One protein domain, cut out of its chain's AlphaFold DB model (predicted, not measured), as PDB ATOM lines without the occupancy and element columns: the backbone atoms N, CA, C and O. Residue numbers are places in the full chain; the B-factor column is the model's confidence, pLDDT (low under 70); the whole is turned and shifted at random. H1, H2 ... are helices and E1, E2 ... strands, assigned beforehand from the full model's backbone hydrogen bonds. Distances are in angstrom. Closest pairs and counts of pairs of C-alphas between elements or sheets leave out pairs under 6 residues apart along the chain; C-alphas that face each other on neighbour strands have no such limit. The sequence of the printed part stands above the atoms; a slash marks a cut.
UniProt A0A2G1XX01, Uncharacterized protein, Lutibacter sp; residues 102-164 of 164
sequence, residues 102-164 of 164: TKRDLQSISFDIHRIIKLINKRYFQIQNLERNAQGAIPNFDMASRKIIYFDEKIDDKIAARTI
ATOM      1  N   THR A 102      53.596  -8.690  35.850       87.25
ATOM      2  CA  THR A 102      52.619  -7.614  35.706       87.25
ATOM      3  C   THR A 102      52.916  -6.776  34.462       87.25
ATOM      4  O   THR A 102      54.028  -6.752  33.936       87.25
ATOM      5  N   LYS A 103      51.923  -6.014  33.981       87.69
ATOM      6  CA  LYS A 103      52.138  -5.052  32.884       87.69
ATOM      7  C   LYS A 103      53.222  -4.021  33.219       87.69
ATOM      8  O   LYS A 103      53.917  -3.568  32.317       87.69
ATOM      9  N   ARG A 104      53.354  -3.658  34.500       89.50
ATOM     10  CA  ARG A 104      54.378  -2.723  34.975       89.50
ATOM     11  C   ARG A 104      55.775  -3.324  34.836       89.50
ATOM     12  O   ARG A 104      56.664  -2.621  34.373       89.50
ATOM     13  N   ASP A 105      55.930  -4.614  35.129       87.12
ATOM     14  CA  ASP A 105      57.204  -5.327  34.968       87.12
ATOM     15  C   ASP A 105      57.613  -5.403  33.490       87.12
ATOM     16  O   ASP A 105      58.765  -5.189  33.131       87.12
ATOM     17  N   LEU A 106      56.650  -5.631  32.589       90.12
ATOM     18  CA  LEU A 106      56.917  -5.598  31.146       90.12
ATOM     19  C   LEU A 106      57.328  -4.199  30.664       90.12
ATOM     20  O   LEU A 106      58.194  -4.069  29.799       90.12
ATOM     21  N   GLN A 107      56.718  -3.148  31.217       92.50
ATOM     22  CA  GLN A 107      57.086  -1.767  30.908       92.50
ATOM     23  C   GLN A 107      58.481  -1.418  31.424       92.50
ATOM     24  O   GLN A 107      59.237  -0.789  30.685       92.50
ATOM     25  N   SER A 108      58.844  -1.838  32.641       92.38
ATOM     26  CA  SER A 108      60.194  -1.618  33.166       92.38
ATOM     27  C   SER A 108      61.230  -2.366  32.336       92.38
ATOM     28  O   SER A 108      62.194  -1.750  31.904       92.38
ATOM     29  N   ILE A 109      60.975  -3.632  31.985       92.31
ATOM     30  CA  ILE A 109      61.862  -4.405  31.102       92.31
ATOM     31  C   ILE A 109      62.034  -3.702  29.749       92.31
ATOM     32  O   ILE A 109      63.153  -3.554  29.269       92.31
ATOM     33  N   SER A 110      60.945  -3.234  29.134       91.81
ATOM     34  CA  SER A 110      61.007  -2.497  27.864       91.81
ATOM     35  C   SER A 110      61.833  -1.211  27.984       91.81
ATOM     36  O   SER A 110      62.692  -0.936  27.142       91.81
ATOM     37  N   PHE A 111      61.620  -0.447  29.057       93.50
ATOM     38  CA  PHE A 111      62.378   0.767  29.343       93.50
ATOM     39  C   PHE A 111      63.869   0.478  29.549       93.50
ATOM     40  O   PHE A 111      64.716   1.166  28.975       93.50
ATOM     41  N   ASP A 112      64.195  -0.566  30.309       93.38
ATOM     42  CA  ASP A 112      65.568  -0.976  30.586       93.38
ATOM     43  C   ASP A 112      66.269  -1.457  29.313       93.38
ATOM     44  O   ASP A 112      67.382  -1.016  29.023       93.38
ATOM     45  N   ILE A 113      65.597  -2.268  28.491       93.81
ATOM     46  CA  ILE A 113      66.096  -2.683  27.172       93.81
ATOM     47  C   ILE A 113      66.373  -1.454  26.304       93.81
ATOM     48  O   ILE A 113      67.454  -1.335  25.727       93.81
ATOM     49  N   HIS A 114      65.433  -0.510  26.232       92.38
ATOM     50  CA  HIS A 114      65.604   0.700  25.435       92.38
ATOM     51  C   HIS A 114      66.790   1.547  25.925       92.38
ATOM     52  O   HIS A 114      67.588   2.042  25.124       92.38
ATOM     53  N   ARG A 115      66.958   1.669  27.247       91.44
ATOM     54  CA  ARG A 115      68.096   2.358  27.862       91.44
ATOM     55  C   ARG A 115      69.419   1.674  27.523       91.44
ATOM     56  O   ARG A 115      70.374   2.364  27.171       91.44
ATOM     57  N   ILE A 116      69.476   0.346  27.599       91.06
ATOM     58  CA  ILE A 116      70.672  -0.437  27.263       91.06
ATOM     59  C   ILE A 116      71.031  -0.258  25.786       91.06
ATOM     60  O   ILE A 116      72.182   0.044  25.485       91.06
ATOM     61  N   ILE A 117      70.062  -0.351  24.872       90.38
ATOM     62  CA  ILE A 117      70.288  -0.129  23.434       90.38
ATOM     63  C   ILE A 117      70.855   1.273  23.190       90.38
ATOM     64  O   ILE A 117      71.833   1.428  22.461       90.38
ATOM     65  N   LYS A 118      70.298   2.299  23.847       87.31
ATOM     66  CA  LYS A 118      70.803   3.674  23.745       87.31
ATOM     67  C   LYS A 118      72.248   3.801  24.236       87.31
ATOM     68  O   LYS A 118      73.015   4.559  23.649       87.31
ATOM     69  N   LEU A 119      72.620   3.079  25.293       87.62
ATOM     70  CA  LEU A 119      73.996   3.049  25.787       87.62
ATOM     71  C   LEU A 119      74.924   2.328  24.807       87.62
ATOM     72  O   LEU A 119      75.955   2.885  24.459       87.62
ATOM     73  N   ILE A 120      74.551   1.148  24.309       86.56
ATOM     74  CA  ILE A 120      75.369   0.371  23.360       86.56
ATOM     75  C   ILE A 120      75.596   1.145  22.055       86.56
ATOM     76  O   ILE A 120      76.695   1.124  21.508       86.56
ATOM     77  N   ASN A 121      74.581   1.870  21.581       86.69
ATOM     78  CA  ASN A 121      74.681   2.675  20.365       86.69
ATOM     79  C   ASN A 121      75.450   3.990  20.572       86.69
ATOM     80  O   ASN A 121      75.766   4.681  19.600       86.69
ATOM     81  N   LYS A 122      75.767   4.367  21.817       87.50
ATOM     82  CA  LYS A 122      76.546   5.572  22.092       87.50
ATOM     83  C   LYS A 122      78.018   5.307  21.783       87.50
ATOM     84  O   LYS A 122      78.667   4.485  22.417       87.50
ATOM     85  N   ARG A 123      78.574   6.058  20.832       87.62
ATOM     86  CA  ARG A 123      79.992   5.936  20.462       87.62
ATOM     87  C   ARG A 123      80.948   6.528  21.504       87.62
ATOM     88  O   ARG A 123      82.034   5.988  21.696       87.62
ATOM     89  N   TYR A 124      80.557   7.625  22.151       90.44
ATOM     90  CA  TYR A 124      81.432   8.401  23.033       90.44
ATOM     91  C   TYR A 124      80.941   8.388  24.484       90.44
ATOM     92  O   TYR A 124      79.783   8.718  24.761       90.44
ATOM     93  N   PHE A 125      81.826   8.048  25.421       91.69
ATOM     94  CA  PHE A 125      81.530   8.010  26.855       91.69
ATOM     95  C   PHE A 125      82.425   8.965  27.632       91.69
ATOM     96  O   PHE A 125      83.636   8.784  27.666       91.69
ATOM     97  N   GLN A 126      81.831   9.950  28.298       91.50
ATOM     98  CA  GLN A 126      82.577  10.900  29.113       91.50
ATOM     99  C   GLN A 126      83.276  10.198  30.281       91.50
ATOM    100  O   GLN A 126      82.664   9.408  31.004       91.50
ATOM    101  N   ILE A 127      84.548  10.529  30.479       93.38
ATOM    102  CA  ILE A 127      85.383  10.006  31.557       93.38
ATOM    103  C   ILE A 127      85.383  11.039  32.686       93.38
ATOM    104  O   ILE A 127      85.938  12.122  32.542       93.38
ATOM    105  N   GLN A 128      84.732  10.728  33.808       91.69
ATOM    106  CA  GLN A 128      84.580  11.684  34.917       91.69
ATOM    107  C   GLN A 128      85.827  11.796  35.801       91.69
ATOM    108  O   GLN A 128      86.004  12.792  36.491       91.69
ATOM    109  N   ASN A 129      86.685  10.775  35.792       93.94
ATOM    110  CA  ASN A 129      87.882  10.692  36.627       93.94
ATOM    111  C   ASN A 129      89.162  11.152  35.908       93.94
ATOM    112  O   ASN A 129      90.254  10.839  36.374       93.94
ATOM    113  N   LEU A 130      89.040  11.849  34.774       93.81
ATOM    114  CA  LEU A 130      90.174  12.406  34.042       93.81
ATOM    115  C   LEU A 130      90.012  13.920  33.916       93.81
ATOM    116  O   LEU A 130      88.928  14.419  33.616       93.81
ATOM    117  N   GLU A 131      91.101  14.643  34.153       92.94
ATOM    118  CA  GLU A 131      91.104  16.097  34.051       92.94
ATOM    119  C   GLU A 131      90.912  16.561  32.602       92.94
ATOM    120  O   GLU A 131      91.214  15.857  31.626       92.94
ATOM    121  N   ARG A 132      90.397  17.784  32.471       92.81
ATOM    122  CA  ARG A 132      90.306  18.478  31.188       92.81
ATOM    123  C   ARG A 132      91.709  18.739  30.644       92.81
ATOM    124  O   ARG A 132      92.661  18.890  31.405       92.81
ATOM    125  N   ASN A 133      91.841  18.800  29.323       92.06
ATOM    126  CA  ASN A 133      93.128  19.151  28.721       92.06
ATOM    127  C   ASN A 133      93.464  20.642  28.954       92.06
ATOM    128  O   ASN A 133      92.642  21.410  29.454       92.06
ATOM    129  N   ALA A 134      94.654  21.079  28.526       90.94
ATOM    130  CA  ALA A 134      95.102  22.473  28.659       90.94
ATOM    131  C   ALA A 134      94.174  23.514  27.990       90.94
ATOM    132  O   ALA A 134      94.275  24.702  28.280       90.94
ATOM    133  N   GLN A 135      93.276  23.081  27.101       88.94
ATOM    134  CA  GLN A 135      92.299  23.918  26.399       88.94
ATOM    135  C   GLN A 135      90.908  23.887  27.063       88.94
ATOM    136  O   GLN A 135      89.986  24.536  26.581       88.94
ATOM    137  N   GLY A 136      90.737  23.149  28.166       89.25
ATOM    138  CA  GLY A 136      89.463  23.005  28.874       89.25
ATOM    139  C   GLY A 136      88.502  21.973  28.268       89.25
ATOM    140  O   GLY A 136      87.365  21.858  28.735       89.25
ATOM    141  N   ALA A 137      88.940  21.204  27.270       90.81
ATOM    142  CA  ALA A 137      88.131  20.178  26.622       90.81
ATOM    143  C   ALA A 137      87.927  18.957  27.533       90.81
ATOM    144  O   ALA A 137      88.786  18.612  28.352       90.81
ATOM    145  N   ILE A 138      86.784  18.288  27.378       92.06
ATOM    146  CA  ILE A 138      86.314  17.196  28.232       92.06
ATOM    147  C   ILE A 138      86.752  15.842  27.654       92.06
ATOM    148  O   ILE A 138      86.489  15.564  26.477       92.06
ATOM    149  N   PRO A 139      87.366  14.964  28.465       94.44
ATOM    150  CA  PRO A 139      87.772  13.641  28.015       94.44
ATOM    151  C   PRO A 139      86.578  12.704  27.805       94.44
ATOM    152  O   PRO A 139      85.727  12.516  28.679       94.44
ATOM    153  N   ASN A 140      86.564  12.053  26.649       93.94
ATOM    154  CA  ASN A 140      85.589  11.051  26.248       93.94
ATOM    155  C   ASN A 140      86.307   9.811  25.693       93.94
ATOM    156  O   ASN A 140      87.272   9.911  24.939       93.94
ATOM    157  N   PHE A 141      85.822   8.622  26.032       93.44
ATOM    158  CA  PHE A 141      86.262   7.365  25.444       93.44
ATOM    159  C   PHE A 141      85.497   7.100  24.145       93.44
ATOM    160  O   PHE A 141      84.270   7.004  24.164       93.44
ATOM    161  N   ASP A 142      86.208   6.981  23.025       93.06
ATOM    162  CA  ASP A 142      85.635   6.573  21.740       93.06
ATOM    163  C   ASP A 142      85.662   5.049  21.605       93.06
ATOM    164  O   ASP A 142      86.726   4.439  21.472       93.06
ATOM    165  N   MET A 143      84.480   4.437  21.576       90.25
ATOM    166  CA  MET A 143      84.321   2.990  21.429       90.25
ATOM    167  C   MET A 143      84.841   2.459  20.090       90.25
ATOM    168  O   MET A 143      85.288   1.316  20.030       90.25
ATOM    169  N   ALA A 144      84.813   3.262  19.020       90.25
ATOM    170  CA  ALA A 144      85.240   2.811  17.695       90.25
ATOM    171  C   ALA A 144      86.770   2.754  17.579       90.25
ATOM    172  O   ALA A 144      87.326   1.782  17.070       90.25
ATOM    173  N   SER A 145      87.460   3.789  18.063       93.00
ATOM    174  CA  SER A 145      88.925   3.868  18.001       93.00
ATOM    175  C   SER A 145      89.629   3.292  19.234       93.00
ATOM    176  O   SER A 145      90.841   3.079  19.181       93.00
ATOM    177  N   ARG A 146      88.886   3.007  20.315       93.69
ATOM    178  CA  ARG A 146      89.387   2.560  21.629       93.69
ATOM    179  C   ARG A 146      90.433   3.513  22.216       93.69
ATOM    180  O   ARG A 146      91.435   3.083  22.784       93.69
ATOM    181  N   LYS A 147      90.212   4.816  22.041       94.94
ATOM    182  CA  LYS A 147      91.111   5.887  22.484       94.94
ATOM    183  C   LYS A 147      90.344   6.950  23.256       94.94
ATOM    184  O   LYS A 147      89.135   7.105  23.099       94.94
ATOM    185  N   ILE A 148      91.082   7.697  24.070       94.12
ATOM    186  CA  ILE A 148      90.575   8.896  24.735       94.12
ATOM    187  C   ILE A 148      90.678  10.058  23.745       94.12
ATOM    188  O   ILE A 148      91.746  10.311  23.186       94.12
ATOM    189  N   ILE A 149      89.559  10.734  23.519       93.38
ATOM    190  CA  ILE A 149      89.421  11.910  22.659       93.38
ATOM    191  C   ILE A 149      88.835  13.035  23.511       93.38
ATOM    192  O   ILE A 149      88.023  12.789  24.399       93.38
ATOM    193  N   TYR A 150      89.249  14.269  23.256       92.75
ATOM    194  CA  TYR A 150      88.761  15.437  23.977       92.75
ATOM    195  C   TYR A 150      87.775  16.221  23.107       92.75
ATOM    196  O   TYR A 150      88.079  16.510  21.949       92.75
ATOM    197  N   PHE A 151      86.609  16.556  23.664       88.44
ATOM    198  CA  PHE A 151      85.605  17.399  23.011       88.44
ATOM    199  C   PHE A 151      85.423  18.709  23.772       88.44
ATOM    200  O   PHE A 151      85.392  18.725  25.002       88.44
ATOM    201  N   ASP A 152      85.273  19.808  23.038       83.38
ATOM    202  CA  ASP A 152      84.845  21.078  23.619       83.38
ATOM    203  C   ASP A 152      83.357  21.002  23.997       83.38
ATOM    204  O   ASP A 152      82.563  20.411  23.263       83.38
ATOM    205  N   GLU A 153      82.956  21.669  25.087       69.50
ATOM    206  CA  GLU A 153      81.578  21.659  25.634       69.50
ATOM    207  C   GLU A 153      80.472  21.929  24.600       69.50
ATOM    208  O   GLU A 153      79.337  21.500  24.767       69.50
ATOM    209  N   LYS A 154      80.785  22.624  23.500       60.47
ATOM    210  CA  LYS A 154      79.818  23.021  22.463       60.47
ATOM    211  C   LYS A 154      79.519  21.930  21.423       60.47
ATOM    212  O   LYS A 154      78.650  22.131  20.572       60.47
ATOM    213  N   ILE A 155      80.266  20.824  21.421       57.78
ATOM    214  CA  ILE A 155      80.183  19.776  20.389       57.78
ATOM    215  C   ILE A 155      79.273  18.613  20.823       57.78
ATOM    216  O   ILE A 155      78.643  17.988  19.960       57.78
ATOM    217  N   ASP A 156      79.128  18.378  22.131       55.47
ATOM    218  CA  ASP A 156      78.354  17.257  22.686       55.47
ATOM    219  C   ASP A 156      76.880  17.263  22.233       55.47
ATOM    220  O   ASP A 156      76.342  16.212  21.864       55.47
ATOM    221  N   ASP A 157      76.258  18.440  22.102       53.66
ATOM    222  CA  ASP A 157      74.865  18.566  21.646       53.66
ATOM    223  C   ASP A 157      74.678  18.214  20.158       53.66
ATOM    224  O   ASP A 157      73.651  17.666  19.751       53.66
ATOM    225  N   LYS A 158      75.681  18.497  19.313       53.81
ATOM    226  CA  LYS A 158      75.590  18.292  17.854       53.81
ATOM    227  C   LYS A 158      75.942  16.869  17.427       53.81
ATOM    228  O   LYS A 158      75.423  16.400  16.414       53.81
ATOM    229  N   ILE A 159      76.810  16.179  18.171       56.59
ATOM    230  CA  ILE A 159      77.145  14.769  17.913       56.59
ATOM    231  C   ILE A 159      76.020  13.850  18.417       56.59
ATOM    232  O   ILE A 159      75.662  12.894  17.724       56.59
ATOM    233  N   ALA A 160      75.386  14.177  19.549       53.22
ATOM    234  CA  ALA A 160      74.220  13.444  20.051       53.22
ATOM    235  C   ALA A 160      73.027  13.470  19.071       53.22
ATOM    236  O   ALA A 160      72.319  12.473  18.944       53.22
ATOM    237  N   ALA A 161      72.841  14.571  18.334       48.78
ATOM    238  CA  ALA A 161      71.747  14.742  17.373       48.78
ATOM    239  C   ALA A 161      71.962  14.055  16.007       48.78
ATOM    240  O   ALA A 161      71.017  13.945  15.232       48.78
ATOM    241  N   ARG A 162      73.186  13.610  15.680       48.44
ATOM    242  CA  ARG A 162      73.542  13.045  14.357       48.44
ATOM    243  C   ARG A 162      73.639  11.516  14.313       48.44
ATOM    244  O   ARG A 162      74.014  10.973  13.279       48.44
ATOM    245  N   THR A 163      73.329  10.833  15.414       45.16
ATOM    246  CA  THR A 163      73.457   9.364  15.537       45.16
ATOM    247  C   THR A 163      72.093   8.670  15.702       45.16
ATOM    248  O   THR A 163      72.008   7.626  16.348       45.16
ATOM    249  N   ILE A 164      71.027   9.267  15.152       39.44
ATOM    250  CA  ILE A 164      69.687   8.670  15.009       39.44
ATOM    251  C   ILE A 164      69.408   8.497  13.519       39.44
ATOM    252  O   ILE A 164      69.669   9.475  12.781       39.44
TER     253      ILE A 164
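What this domain is: This is residues 102 to 164 of the 164 residues of an uncharacterized protein of Lutibacter sp (UniProt A0A2G1XX01). A small three-stranded sheet forms the head of the domain, and one long helix, H1, sticks out from it like a handle with residues 102 to 119 standing free. The long link between E1 and E2 makes the opposite end of the long axis, and the short helix H2 only grazes the sheet. The 63 printed residues hold two named helices and three named strands in the order H1, E1, E2, E3, H2, of mixed class; the sheet order is E1, E2, E3, antiparallel. The whole is loose, with a radius of gyration of the C-alphas of 15.4 A, and a rod spanning 53 by 25 by 20 A.

Where its parts are: E1 is residues 124 to 126, 6.7 A long. E2 is residues 138 to 142, 12.5 A, and E3 residues 147 to 151, 12.8 A. H1, residues 103 to 120, begins with C-alpha 103 at (52.138, -5.052, 32.884) and is 25.7 A long. H2, residues 156 to 160, is 6.2 A and ends with C-alpha 160 at (74.220, 13.444, 20.051).

How they stand to each other: The strands form a meander, each the antiparallel neighbour of the one before. The hairpin E1 and E2 has N 125 and O 141 at 2.9 A, within hydrogen-bond range. The hairpin E2 and E3 has N 140 and O 149 at 2.8 A, also within range. H1 is not on the sheet and is apart from E2, E3 and H2. H2 is only just on the sheet, with 5 pairs of C-alphas within 10 A. In H1 and H2 every O i to N i+4 pair is within hydrogen-bond range.

The domain as a whole: The C-alphas farthest apart, Thr 102 and Ala 134, are 52.5 A apart. The printed part has no cut. The link E1 to E2 is long, with 11 residues. Residues 153 to 164 are under pLDDT 70.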